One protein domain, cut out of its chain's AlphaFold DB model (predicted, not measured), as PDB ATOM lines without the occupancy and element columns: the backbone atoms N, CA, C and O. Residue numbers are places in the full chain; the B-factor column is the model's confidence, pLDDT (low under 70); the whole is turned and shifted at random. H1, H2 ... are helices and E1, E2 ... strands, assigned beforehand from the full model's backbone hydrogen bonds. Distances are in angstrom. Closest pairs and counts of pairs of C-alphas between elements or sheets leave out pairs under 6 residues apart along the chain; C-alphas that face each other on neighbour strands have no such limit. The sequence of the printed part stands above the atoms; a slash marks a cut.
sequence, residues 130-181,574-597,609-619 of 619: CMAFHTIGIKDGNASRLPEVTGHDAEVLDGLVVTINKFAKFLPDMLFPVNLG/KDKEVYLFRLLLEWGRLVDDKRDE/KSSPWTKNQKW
ATOM      1  N   CYS A 130      38.674 -28.776  34.128       49.56
ATOM      2  CA  CYS A 130      37.554 -27.913  33.736       49.56
ATOM      3  C   CYS A 130      38.011 -26.548  33.190       49.56
ATOM      4  O   CYS A 130      37.458 -25.529  33.587       49.56
ATOM      5  N   MET A 131      39.006 -26.503  32.293       56.03
ATOM      6  CA  MET A 131      39.288 -25.272  31.535       56.03
ATOM      7  C   MET A 131      38.005 -24.799  30.824       56.03
ATOM      8  O   MET A 131      37.309 -25.619  30.217       56.03
ATOM      9  N   ALA A 132      37.694 -23.503  30.951       65.50
ATOM     10  CA  ALA A 132      36.579 -22.805  30.303       65.50
ATOM     11  C   ALA A 132      35.155 -23.341  30.591       65.50
ATOM     12  O   ALA A 132      34.237 -23.104  29.801       65.50
ATOM     13  N   PHE A 133      34.947 -24.057  31.707       80.00
ATOM     14  CA  PHE A 133      33.615 -24.484  32.153       80.00
ATOM     15  C   PHE A 133      33.026 -23.578  33.221       80.00
ATOM     16  O   PHE A 133      33.519 -23.523  34.349       80.00
ATOM     17  N   HIS A 134      31.881 -22.999  32.887       88.75
ATOM     18  CA  HIS A 134      31.173 -22.038  33.715       88.75
ATOM     19  C   HIS A 134      29.707 -22.427  33.872       88.75
ATOM     20  O   HIS A 134      29.223 -23.378  33.259       88.75
ATOM     21  N   THR A 135      28.983 -21.728  34.736       88.25
ATOM     22  CA  THR A 135      27.551 -21.963  34.949       88.25
ATOM     23  C   THR A 135      26.837 -20.629  35.024       88.25
ATOM     24  O   THR A 135      27.295 -19.714  35.710       88.25
ATOM     25  N   ILE A 136      25.718 -20.537  34.311       92.00
ATOM     26  CA  ILE A 136      24.766 -19.438  34.432       92.00
ATOM     27  C   ILE A 136      23.543 -19.970  35.163       92.00
ATOM     28  O   ILE A 136      23.039 -21.052  34.848       92.00
ATOM     29  N   GLY A 137      23.086 -19.201  36.146       91.56
ATOM     30  CA  GLY A 137      21.829 -19.427  36.831       91.56
ATOM     31  C   GLY A 137      20.811 -18.365  36.465       91.56
ATOM     32  O   GLY A 137      21.151 -17.202  36.269       91.56
ATOM     33  N   ILE A 138      19.553 -18.775  36.375       92.38
ATOM     34  CA  ILE A 138      18.394 -17.893  36.316       92.38
ATOM     35  C   ILE A 138      17.595 -18.169  37.580       92.38
ATOM     36  O   ILE A 138      17.267 -19.320  37.857       92.38
ATOM     37  N   LYS A 139      17.324 -17.121  38.353       90.25
ATOM     38  CA  LYS A 139      16.547 -17.197  39.586       90.25
ATOM     39  C   LYS A 139      15.666 -15.968  39.724       90.25
ATOM     40  O   LYS A 139      16.143 -14.850  39.535       90.25
ATOM     41  N   ASP A 140      14.390 -16.175  40.033       89.06
ATOM     42  CA  ASP A 140      13.409 -15.104  40.239       89.06
ATOM     43  C   ASP A 140      13.351 -14.118  39.054       89.06
ATOM     44  O   ASP A 140      13.178 -12.908  39.206       89.06
ATOM     45  N   GLY A 141      13.520 -14.646  37.838       90.50
ATOM     46  CA  GLY A 141      13.518 -13.857  36.608       90.50
ATOM     47  C   GLY A 141      14.778 -13.021  36.367       90.50
ATOM     48  O   GLY A 141      14.736 -12.128  35.521       90.50
ATOM     49  N   ASN A 142      15.876 -13.299  37.074       94.19
ATOM     50  CA  ASN A 142      17.170 -12.646  36.903       94.19
ATOM     51  C   ASN A 142      18.276 -13.678  36.634       94.19
ATOM     52  O   ASN A 142      18.394 -14.677  37.340       94.19
ATOM     53  N   ALA A 143      19.090 -13.429  35.617       94.81
ATOM     54  CA  ALA A 143      20.241 -14.236  35.251       94.81
ATOM     55  C   ALA A 143      21.519 -13.714  35.916       94.81
ATOM     56  O   ALA A 143      21.745 -12.504  35.992       94.81
ATOM     57  N   SER A 144      22.378 -14.633  36.344       93.56
ATOM     58  CA  SER A 144      23.697 -14.342  36.899       93.56
ATOM     59  C   SER A 144      24.688 -15.468  36.600       93.56
ATOM     60  O   SER A 144      24.319 -16.627  36.404       93.56
ATOM     61  N   ARG A 145      25.975 -15.122  36.565       89.88
ATOM     62  CA  ARG A 145      27.085 -16.086  36.598       89.88
ATOM     63  C   ARG A 145      27.617 -16.229  38.024       89.88
ATOM     64  O   ARG A 145      27.335 -15.394  38.884       89.88
ATOM     65  N   LEU A 146      28.449 -17.240  38.256       74.44
ATOM     66  CA  LEU A 146      29.216 -17.340  39.498       74.44
ATOM     67  C   LEU A 146      30.191 -16.145  39.638       74.44
ATOM     68  O   LEU A 146      30.854 -15.778  38.658       74.44
ATOM     69  N   PRO A 147      30.298 -15.532  40.835       68.12
ATOM     70  CA  PRO A 147      31.089 -14.316  41.047       68.12
ATOM     71  C   PRO A 147      32.605 -14.546  40.965       68.12
ATOM     72  O   PRO A 147      33.349 -13.603  40.723       68.12
ATOM     73  N   GLU A 148      33.064 -15.788  41.125       76.25
ATOM     74  CA  GLU A 148      34.488 -16.155  41.147       76.25
ATOM     75  C   GLU A 148      35.176 -16.087  39.771       76.25
ATOM     76  O   GLU A 148      36.397 -16.175  39.689       76.25
ATOM     77  N   VAL A 149      34.414 -15.933  38.684       77.44
ATOM     78  CA  VAL A 149      34.969 -15.833  37.327       77.44
ATOM     79  C   VAL A 149      35.501 -14.418  37.078       77.44
ATOM     80  O   VAL A 149      34.776 -13.439  37.276       77.44
ATOM     81  N   THR A 150      36.746 -14.311  36.609       79.31
ATOM     82  CA  THR A 150      37.444 -13.048  36.310       79.31
ATOM     83  C   THR A 150      38.021 -13.042  34.885       79.31
ATOM     84  O   THR A 150      38.052 -14.070  34.209       79.31
ATOM     85  N   GLY A 151      38.469 -11.872  34.412       85.44
ATOM     86  CA  GLY A 151      39.125 -11.717  33.106       85.44
ATOM     87  C   GLY A 151      38.181 -11.858  31.906       85.44
ATOM     88  O   GLY A 151      36.990 -11.576  32.005       85.44
ATOM     89  N   HIS A 152      38.719 -12.306  30.770       83.94
ATOM     90  CA  HIS A 152      37.981 -12.402  29.504       83.94
ATOM     91  C   HIS A 152      36.749 -13.324  29.581       83.94
ATOM     92  O   HIS A 152      35.680 -12.987  29.075       83.94
ATOM     93  N   ASP A 153      36.857 -14.455  30.286       86.12
ATOM     94  CA  ASP A 153      35.730 -15.372  30.499       86.12
ATOM     95  C   ASP A 153      34.555 -14.674  31.208       86.12
ATOM     96  O   ASP A 153      33.391 -14.921  30.884       86.12
ATOM     97  N   ALA A 154      34.850 -13.776  32.154       87.38
ATOM     98  CA  ALA A 154      33.834 -12.993  32.846       87.38
ATOM     99  C   ALA A 154      33.124 -12.025  31.892       87.38
ATOM    100  O   ALA A 154      31.900 -11.959  31.920       87.38
ATOM    101  N   GLU A 155      33.863 -11.343  31.012       88.69
ATOM    102  CA  GLU A 155      33.305 -10.410  30.021       88.69
ATOM    103  C   GLU A 155      32.331 -11.109  29.064       88.69
ATOM    104  O   GLU A 155      31.215 -10.629  28.836       88.69
ATOM    105  N   VAL A 156      32.715 -12.281  28.546       90.06
ATOM    106  CA  VAL A 156      31.868 -13.072  27.639       90.06
ATOM    107  C   VAL A 156      30.593 -13.539  28.347       90.06
ATOM    108  O   VAL A 156      29.492 -13.425  27.799       90.06
ATOM    109  N   LEU A 157      30.714 -14.037  29.582       91.69
ATOM    110  CA  LEU A 157      29.558 -14.456  30.377       91.69
ATOM    111  C   LEU A 157      28.666 -13.278  30.769       91.69
ATOM    112  O   LEU A 157      27.447 -13.428  30.755       91.69
ATOM    113  N   ASP A 158      29.238 -12.119  31.090       92.44
ATOM    114  CA  ASP A 158      28.485 -10.912  31.428       92.44
ATOM    115  C   ASP A 158      27.664 -10.435  30.223       92.44
ATOM    116  O   ASP A 158      26.480 -10.125  30.370       92.44
ATOM    117  N   GLY A 159      28.220 -10.490  29.007       92.25
ATOM    118  CA  GLY A 159      27.466 -10.242  27.774       92.25
ATOM    119  C   GLY A 159      26.297 -11.219  27.575       92.25
ATOM    120  O   GLY A 159      25.178 -10.816  27.226       92.25
ATOM    121  N   LEU A 160      26.519 -12.505  27.861       94.19
ATOM    122  CA  LEU A 160      25.473 -13.528  27.806       94.19
ATOM    123  C   LEU A 160      24.383 -13.282  28.866       94.19
ATOM    124  O   LEU A 160      23.195 -13.326  28.546       94.19
ATOM    125  N   VAL A 161      24.764 -12.940  30.099       95.50
ATOM    126  CA  VAL A 161      23.851 -12.588  31.199       95.50
ATOM    127  C   VAL A 161      23.015 -11.356  30.853       95.50
ATOM    128  O   VAL A 161      21.794 -11.384  31.012       95.50
ATOM    129  N   VAL A 162      23.630 -10.293  30.325       95.62
ATOM    130  CA  VAL A 162      22.925  -9.086  29.860       95.62
ATOM    131  C   VAL A 162      21.885  -9.439  28.799       95.62
ATOM    132  O   VAL A 162      20.758  -8.943  28.848       95.62
ATOM    133  N   THR A 163      22.236 -10.319  27.863       95.25
ATOM    134  CA  THR A 163      21.321 -10.792  26.816       95.25
ATOM    135  C   THR A 163      20.140 -11.556  27.415       95.25
ATOM    136  O   THR A 163      18.991 -11.244  27.102       95.25
ATOM    137  N   ILE A 164      20.402 -12.503  28.320       96.56
ATOM    138  CA  ILE A 164      19.366 -13.321  28.970       96.56
ATOM    139  C   ILE A 164      18.431 -12.459  29.820       96.56
ATOM    140  O   ILE A 164      17.215 -12.639  29.773       96.56
ATOM    141  N   ASN A 165      18.960 -11.469  30.541       97.00
ATOM    142  CA  ASN A 165      18.172 -10.588  31.406       97.00
ATOM    143  C   ASN A 165      17.107  -9.765  30.670       97.00
ATOM    144  O   ASN A 165      16.124  -9.347  31.283       97.00
ATOM    145  N   LYS A 166      17.210  -9.606  29.345       96.75
ATOM    146  CA  LYS A 166      16.144  -8.995  28.531       96.75
ATOM    147  C   LYS A 166      14.844  -9.812  28.551       96.75
ATOM    148  O   LYS A 166      13.763  -9.242  28.395       96.75
ATOM    149  N   PHE A 167      14.931 -11.127  28.756       96.06
ATOM    150  CA  PHE A 167      13.793 -12.052  28.727       96.06
ATOM    151  C   PHE A 167      13.713 -13.016  29.925       96.06
ATOM    152  O   PHE A 167      12.752 -13.778  30.013       96.06
ATOM    153  N   ALA A 168      14.652 -12.961  30.875       95.06
ATOM    154  CA  ALA A 168      14.745 -13.871  32.022       95.06
ATOM    155  C   ALA A 168      13.459 -13.961  32.861       95.06
ATOM    156  O   ALA A 168      13.098 -15.039  33.314       95.06
ATOM    157  N   LYS A 169      12.689 -12.872  32.981       93.62
ATOM    158  CA  LYS A 169      11.380 -12.856  33.666       93.62
ATOM    159  C   LYS A 169      10.333 -13.835  33.108       93.62
ATOM    160  O   LYS A 169       9.318 -14.072  33.756       93.62
ATOM    161  N   PHE A 170      10.528 -14.331  31.885       91.62
ATOM    162  CA  PHE A 170       9.651 -15.310  31.234       91.62
ATOM    163  C   PHE A 170      10.169 -16.747  31.347       91.62
ATOM    164  O   PHE A 170       9.536 -17.664  30.824       91.62
ATOM    165  N   LEU A 171      11.324 -16.934  31.979       90.81
ATOM    166  CA  LEU A 171      11.992 -18.213  32.134       90.81
ATOM    167  C   LEU A 171      11.808 -18.741  33.568       90.81
ATOM    168  O   LEU A 171      11.687 -17.938  34.495       90.81
ATOM    169  N   PRO A 172      11.753 -20.072  33.758       88.81
ATOM    170  CA  PRO A 172      11.780 -20.667  35.090       88.81
ATOM    171  C   PRO A 172      13.160 -20.515  35.740       88.81
ATOM    172  O   PRO A 172      14.145 -20.186  35.069       88.81
ATOM    173  N   ASP A 173      13.229 -20.812  37.038       89.06
ATOM    174  CA  ASP A 173      14.510 -20.954  37.723       89.06
ATOM    175  C   ASP A 173      15.262 -22.148  37.131       89.06
ATOM    176  O   ASP A 173      14.716 -23.248  37.046       89.06
ATOM    177  N   MET A 174      16.503 -21.949  36.700       89.19
ATOM    178  CA  MET A 174      17.294 -23.014  36.087       89.19
ATOM    179  C   MET A 174      18.786 -22.715  36.123       89.19
ATOM    180  O   MET A 174      19.208 -21.562  36.176       89.19
ATOM    181  N   LEU A 175      19.584 -23.773  36.008       88.69
ATOM    182  CA  LEU A 175      21.025 -23.701  35.794       88.69
ATOM    183  C   LEU A 175      21.365 -24.297  34.430       88.69
ATOM    184  O   LEU A 175      20.743 -25.268  33.998       88.69
ATOM    185  N   PHE A 176      22.380 -23.756  33.761       88.62
ATOM    186  CA  PHE A 176      22.975 -24.425  32.610       88.62
ATOM    187  C   PHE A 176      24.492 -24.212  32.535       88.62
ATOM    188  O   PHE A 176      24.976 -23.092  32.744       88.62
ATOM    189  N   PRO A 177      25.264 -25.279  32.256       92.06
ATOM    190  CA  PRO A 177      26.709 -25.185  32.138       92.06
ATOM    191  C   PRO A 177      27.120 -24.697  30.744       92.06
ATOM    192  O   PRO A 177      26.591 -25.144  29.725       92.06
ATOM    193  N   VAL A 178      28.108 -23.807  30.707       93.12
ATOM    194  CA  VAL A 178      28.622 -23.170  29.493       93.12
ATOM    195  C   VAL A 178      30.090 -23.538  29.296       93.12
ATOM    196  O   VAL A 178      30.907 -23.401  30.204       93.12
ATOM    197  N   ASN A 179      30.417 -23.998  28.094       91.94
ATOM    198  CA  ASN A 179      31.764 -24.158  27.572       91.94
ATOM    199  C   ASN A 179      32.137 -22.901  26.787       91.94
ATOM    200  O   ASN A 179      31.628 -22.688  25.685       91.94
ATOM    201  N   LEU A 180      33.023 -22.083  27.352       89.94
ATOM    202  CA  LEU A 180      33.608 -20.938  26.647       89.94
ATOM    203  C   LEU A 180      34.804 -21.342  25.776       89.94
ATOM    204  O   LEU A 180      35.293 -20.542  24.986       89.94
ATOM    205  N   GLY A 181      35.275 -22.586  25.901       86.06
ATOM    206  CA  GLY A 181      36.357 -23.100  25.079       86.06
ATOM    207  C   GLY A 181      35.934 -23.239  23.618       86.06
ATOM    208  O   GLY A 181      34.810 -23.633  23.308       86.06
ATOM    209  N   LYS A 574      19.310  -9.181  17.882       93.38
ATOM    210  CA  LYS A 574      17.922  -9.631  18.092       93.38
ATOM    211  C   LYS A 574      17.729 -11.110  17.746       93.38
ATOM    212  O   LYS A 574      16.934 -11.792  18.386       93.38
ATOM    213  N   ASP A 575      18.450 -11.619  16.751       94.31
ATOM    214  CA  ASP A 575      18.353 -13.021  16.343       94.31
ATOM    215  C   ASP A 575      19.039 -13.942  17.353       94.31
ATOM    216  O   ASP A 575      18.497 -15.004  17.676       94.31
ATOM    217  N   LYS A 576      20.185 -13.510  17.904       93.19
ATOM    218  CA  LYS A 576      20.858 -14.178  19.030       93.19
ATOM    219  C   LYS A 576      19.933 -14.246  20.249       93.19
ATOM    220  O   LYS A 576      19.763 -15.322  20.819       93.19
ATOM    221  N   GLU A 577      19.282 -13.132  20.600       95.12
ATOM    222  CA  GLU A 577      18.306 -13.057  21.698       95.12
ATOM    223  C   GLU A 577      17.153 -14.048  21.510       95.12
ATOM    224  O   GLU A 577      16.861 -14.838  22.406       95.12
ATOM    225  N   VAL A 578      16.515 -14.052  20.334       95.50
ATOM    226  CA  VAL A 578      15.391 -14.956  20.042       95.50
ATOM    227  C   VAL A 578      15.836 -16.417  20.036       95.50
ATOM    228  O   VAL A 578      15.109 -17.276  20.540       95.50
ATOM    229  N   TYR A 579      17.014 -16.721  19.480       96.44
ATOM    230  CA  TYR A 579      17.577 -18.070  19.502       96.44
ATOM    231  C   TYR A 579      17.762 -18.555  20.940       96.44
ATOM    232  O   TYR A 579      17.260 -19.620  21.300       96.44
ATOM    233  N   LEU A 580      18.438 -17.750  21.762       96.38
ATOM    234  CA  LEU A 580      18.749 -18.098  23.139       96.38
ATOM    235  C   LEU A 580      17.484 -18.206  23.992       96.38
ATOM    236  O   LEU A 580      17.345 -19.162  24.747       96.38
ATOM    237  N   PHE A 581      16.522 -17.297  23.820       97.19
ATOM    238  CA  PHE A 581      15.249 -17.363  24.531       97.19
ATOM    239  C   PHE A 581      14.493 -18.659  24.223       97.19
ATOM    240  O   PHE A 581      14.062 -19.358  25.138       97.19
ATOM    241  N   ARG A 582      14.376 -19.026  22.940       96.31
ATOM    242  CA  ARG A 582      13.716 -20.276  22.537       96.31
ATOM    243  C   ARG A 582      14.444 -21.503  23.069       96.31
ATOM    244  O   ARG A 582      13.792 -22.423  23.546       96.31
ATOM    245  N   LEU A 583      15.773 -21.509  23.006       96.81
ATOM    246  CA  LEU A 583      16.577 -22.606  23.533       96.81
ATOM    247  C   LEU A 583      16.390 -22.768  25.046       96.81
ATOM    248  O   LEU A 583      16.206 -23.885  25.519       96.81
ATOM    249  N   LEU A 584      16.397 -21.665  25.798       96.00
ATOM    250  CA  LEU A 584      16.247 -21.697  27.252       96.00
ATOM    251  C   LEU A 584      14.819 -22.038  27.700       96.00
ATOM    252  O   LEU A 584      14.656 -22.627  28.763       96.00
ATOM    253  N   LEU A 585      13.791 -21.758  26.893       93.69
ATOM    254  CA  LEU A 585      12.438 -22.273  27.138       93.69
ATOM    255  C   LEU A 585      12.391 -23.806  27.057       93.69
ATOM    256  O   LEU A 585      11.806 -24.452  27.925       93.69
ATOM    257  N   GLU A 586      13.026 -24.391  26.038       93.00
ATOM    258  CA  GLU A 586      13.110 -25.851  25.901       93.00
ATOM    259  C   GLU A 586      13.990 -26.466  26.991       93.00
ATOM    260  O   GLU A 586      13.646 -27.500  27.558       93.00
ATOM    261  N   TRP A 587      15.101 -25.813  27.335       92.81
ATOM    262  CA  TRP A 587      15.956 -26.254  28.432       92.81
ATOM    263  C   TRP A 587      15.211 -26.240  29.766       92.81
ATOM    264  O   TRP A 587      15.177 -27.267  30.440       92.81
ATOM    265  N   GLY A 588      14.529 -25.137  30.091       89.75
ATOM    266  CA  GLY A 588      13.671 -25.027  31.269       89.75
ATOM    267  C   GLY A 588      12.638 -26.153  31.329       89.75
ATOM    268  O   GLY A 588      12.442 -26.754  32.379       89.75
ATOM    269  N   ARG A 589      12.041 -26.519  30.182       87.19
ATOM    270  CA  ARG A 589      11.131 -27.675  30.067       87.19
ATOM    271  C   ARG A 589      11.789 -28.987  30.455       87.19
ATOM    272  O   ARG A 589      11.162 -29.807  31.117       87.19
ATOM    273  N   LEU A 590      13.011 -29.208  29.990       87.44
ATOM    274  CA  LEU A 590      13.727 -30.459  30.204       87.44
ATOM    275  C   LEU A 590      14.193 -30.624  31.650       87.44
ATOM    276  O   LEU A 590      14.179 -31.751  32.144       87.44
ATOM    277  N   VAL A 591      14.587 -29.531  32.308       86.00
ATOM    278  CA  VAL A 591      15.088 -29.574  33.688       86.00
ATOM    279  C   VAL A 591      14.012 -29.418  34.748       86.00
ATOM    280  O   VAL A 591      14.310 -29.641  35.912       86.00
ATOM    281  N   ASP A 592      12.769 -29.080  34.395       84.38
ATOM    282  CA  ASP A 592      11.731 -28.932  35.414       84.38
ATOM    283  C   ASP A 592      11.483 -30.259  36.160       84.38
ATOM    284  O   ASP A 592      11.262 -31.308  35.544       84.38
ATOM    285  N   ASP A 593      11.465 -30.216  37.496       82.25
ATOM    286  CA  ASP A 593      11.141 -31.373  38.346       82.25
ATOM    287  C   ASP A 593       9.801 -32.022  37.959       82.25
ATOM    288  O   ASP A 593       9.629 -33.238  38.052       82.25
ATOM    289  N   LYS A 594       8.857 -31.210  37.471       82.62
ATOM    290  CA  LYS A 594       7.535 -31.621  36.991       82.62
ATOM    291  C   LYS A 594       7.452 -31.666  35.466       82.62
ATOM    292  O   LYS A 594       6.363 -31.519  34.914       82.62
ATOM    293  N   ARG A 595       8.564 -31.889  34.756       83.19
ATOM    294  CA  ARG A 595       8.613 -31.937  33.276       83.19
ATOM    295  C   ARG A 595       7.570 -32.857  32.624       83.19
ATOM    296  O   ARG A 595       7.166 -32.610  31.490       83.19
ATOM    297  N   ASP A 596       7.140 -33.904  33.332       82.06
ATOM    298  CA  ASP A 596       6.128 -34.864  32.871       82.06
ATOM    299  C   ASP A 596       4.679 -34.327  33.022       82.06
ATOM    300  O   ASP A 596       3.747 -34.896  32.455       82.06
ATOM    301  N   GLU A 597       4.480 -33.216  33.743       78.81
ATOM    302  CA  GLU A 597       3.177 -32.611  34.075       78.81
ATOM    303  C   GLU A 597       2.986 -31.180  33.523       78.81
ATOM    304  O   GLU A 597       1.849 -30.702  33.410       78.81
ATOM    305  N   LYS A 609      -6.063 -26.940  29.527       79.81
ATOM    306  CA  LYS A 609      -5.503 -26.582  30.829       79.81
ATOM    307  C   LYS A 609      -3.990 -26.438  30.691       79.81
ATOM    308  O   LYS A 609      -3.319 -27.378  30.274       79.81
ATOM    309  N   SER A 610      -3.464 -25.270  31.047       78.44
ATOM    310  CA  SER A 610      -2.020 -25.024  31.089       78.44
ATOM    311  C   SER A 610      -1.506 -25.192  32.515       78.44
ATOM    312  O   SER A 610      -1.985 -24.515  33.428       78.44
ATOM    313  N   SER A 611      -0.558 -26.104  32.706       76.94
ATOM    314  CA  SER A 611       0.181 -26.254  33.960       76.94
ATOM    315  C   SER A 611       1.387 -25.307  33.945       76.94
ATOM    316  O   SER A 611       2.190 -25.387  33.009       76.94
ATOM    317  N   PRO A 612       1.527 -24.401  34.933       77.81
ATOM    318  CA  PRO A 612       2.648 -23.471  34.983       77.81
ATOM    319  C   PRO A 612       3.953 -24.185  35.351       77.81
ATOM    320  O   PRO A 612       3.941 -25.262  35.945       77.81
ATOM    321  N   TRP A 613       5.065 -23.520  35.048       79.06
ATOM    322  CA  TRP A 613       6.404 -23.872  35.509       79.06
ATOM    323  C   TRP A 613       6.489 -23.988  37.031       79.06
ATOM    324  O   TRP A 613       5.831 -23.228  37.756       79.06
ATOM    325  N   THR A 614       7.333 -24.897  37.516       71.94
ATOM    326  CA  THR A 614       7.618 -24.987  38.949       71.94
ATOM    327  C   THR A 614       8.433 -23.764  39.376       71.94
ATOM    328  O   THR A 614       9.450 -23.434  38.775       71.94
ATOM    329  N   LYS A 615       7.972 -23.064  40.418       67.62
ATOM    330  CA  LYS A 615       8.697 -21.941  41.032       67.62
ATOM    331  C   LYS A 615       9.560 -22.444  42.188       67.62
ATOM    332  O   LYS A 615       9.116 -23.350  42.892       67.62
ATOM    333  N   ASN A 616      10.703 -21.803  42.441       66.25
ATOM    334  CA  ASN A 616      11.587 -22.088  43.577       66.25
ATOM    335  C   ASN A 616      12.128 -23.526  43.588       66.25
ATOM    336  O   ASN A 616      12.128 -24.188  44.631       66.25
ATOM    337  N   GLN A 617      12.554 -24.031  42.430       65.88
ATOM    338  CA  GLN A 617      13.230 -25.327  42.368       65.88
ATOM    339  C   GLN A 617      14.518 -25.284  43.200       65.88
ATOM    340  O   GLN A 617      15.244 -24.285  43.202       65.88
ATOM    341  N   LYS A 618      14.768 -26.353  43.961       58.09
ATOM    342  CA  LYS A 618      15.983 -26.491  44.768       58.09
ATOM    343  C   LYS A 618      17.074 -27.076  43.878       58.09
ATOM    344  O   LYS A 618      16.971 -28.239  43.502       58.09
ATOM    345  N   TRP A 619      18.081 -26.268  43.566       56.41
ATOM    346  CA  TRP A 619      19.229 -26.636  42.740       56.41
ATOM    347  C   TRP A 619      20.516 -26.639  43.554       56.41
ATOM    348  O   TRP A 619      20.701 -25.671  44.330       56.41
TER     349      TRP A 619
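What this domain is: This is residues 130 to 181, 574 to 597 and 609 to 619 of the 619 residues of the protein "CAP10 domain-containing protein" of Fusarium oxysporum f. sp. lycopersici (strain 4287 / CBS 123668 / FGSC 9935 / NRRL 34936) (UniProt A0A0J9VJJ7). A small sheet of three strands, E2, E1 and E3, is covered by H1, which runs along it on the E2 side. H2 packs on the beginning of E3 and stands about perpendicular to H1, while the short strand E4 lies far off at one end of the long axis. The printed part has 87 residues with two named helices and four named strands, in the order E1 E2 H1 E3 H2 E4, and its class is mixed, helices and strands. The sheet has the order E2 - E1 - E3, all antiparallel. The whole is compact, with a radius of gyration of the C-alphas of 13.5 A, yet elongated in outline, with spans of 47 by 29 by 20 A.

Where its parts are: Find C-alpha 133 at (33.615, -24.484, 32.153); from there E1 runs 20.0 A through residues 133 to 139. After a tight link look for E2, residues 142 to 145, 10.5 A long. H1, residues 151 to 165, begins at C-alpha 151 at (39.125, -11.717, 33.106) and is 21.1 A long. E3 follows at residues 174 to 179, 16.8 A long. Past the first cut, H2 fills residues 574 to 591 over 25.5 A. E4, residues 609 to 611, is 6.5 A long and ends at C-alpha 611 at (0.181, -26.254, 33.960).

How they stand to each other: Begin at the inner strand E1. E1 and E2 form an antiparallel hairpin at 160 degrees, where N 144 and O 137 are 2.8 A apart, within hydrogen-bond range. E1 and E3 are antiparallel at 158 degrees, with N 138 and O 174 within range at 2.8 A. H1 is on the sheet at a height over the sheet of 7.6 A, over E2, and runs along the strands, at 13 degrees to E2 on the local plane; the closest C-alphas of the two are those of Ala 143 and Val 161, 5.7 A apart. E2, H1 and E3 make a split strand-helix-strand unit, two strands running the same way with E1 between them, and its crossover is left-handed. The architecture is two layers, H1 and H2 on one face of the sheet. H2 comes closest to E3 at the C-alphas of Met 174 and Gly 588, 6.4 A apart. H1 touches H2 with residues 163 to 164 alone, about perpendicular at 84 degrees; their closest C-alphas, of Thr 163 and Glu 577, are 6.4 A apart. E4 pairs with no named strand and is apart from H2. In H1 and H2 every O i to N i+4 pair is within hydrogen-bond range.

The domain as a whole: Look for the two C-alphas farthest apart at Gly 151 and Lys 609, 47.1 A. Residues 182 to 573 are not printed, with 23.9 A from C-alpha 181 to C-alpha 574, and residues 598 to 608 are not printed, with 11.1 A from C-alpha 597 to C-alpha 609. Of the links that are printed whole, none is long. The mean pLDDT of the printed part is 86.3; residues 130 to 132, residue 147 and residues 615 to 619, the last being the chain's last residue, are under 70.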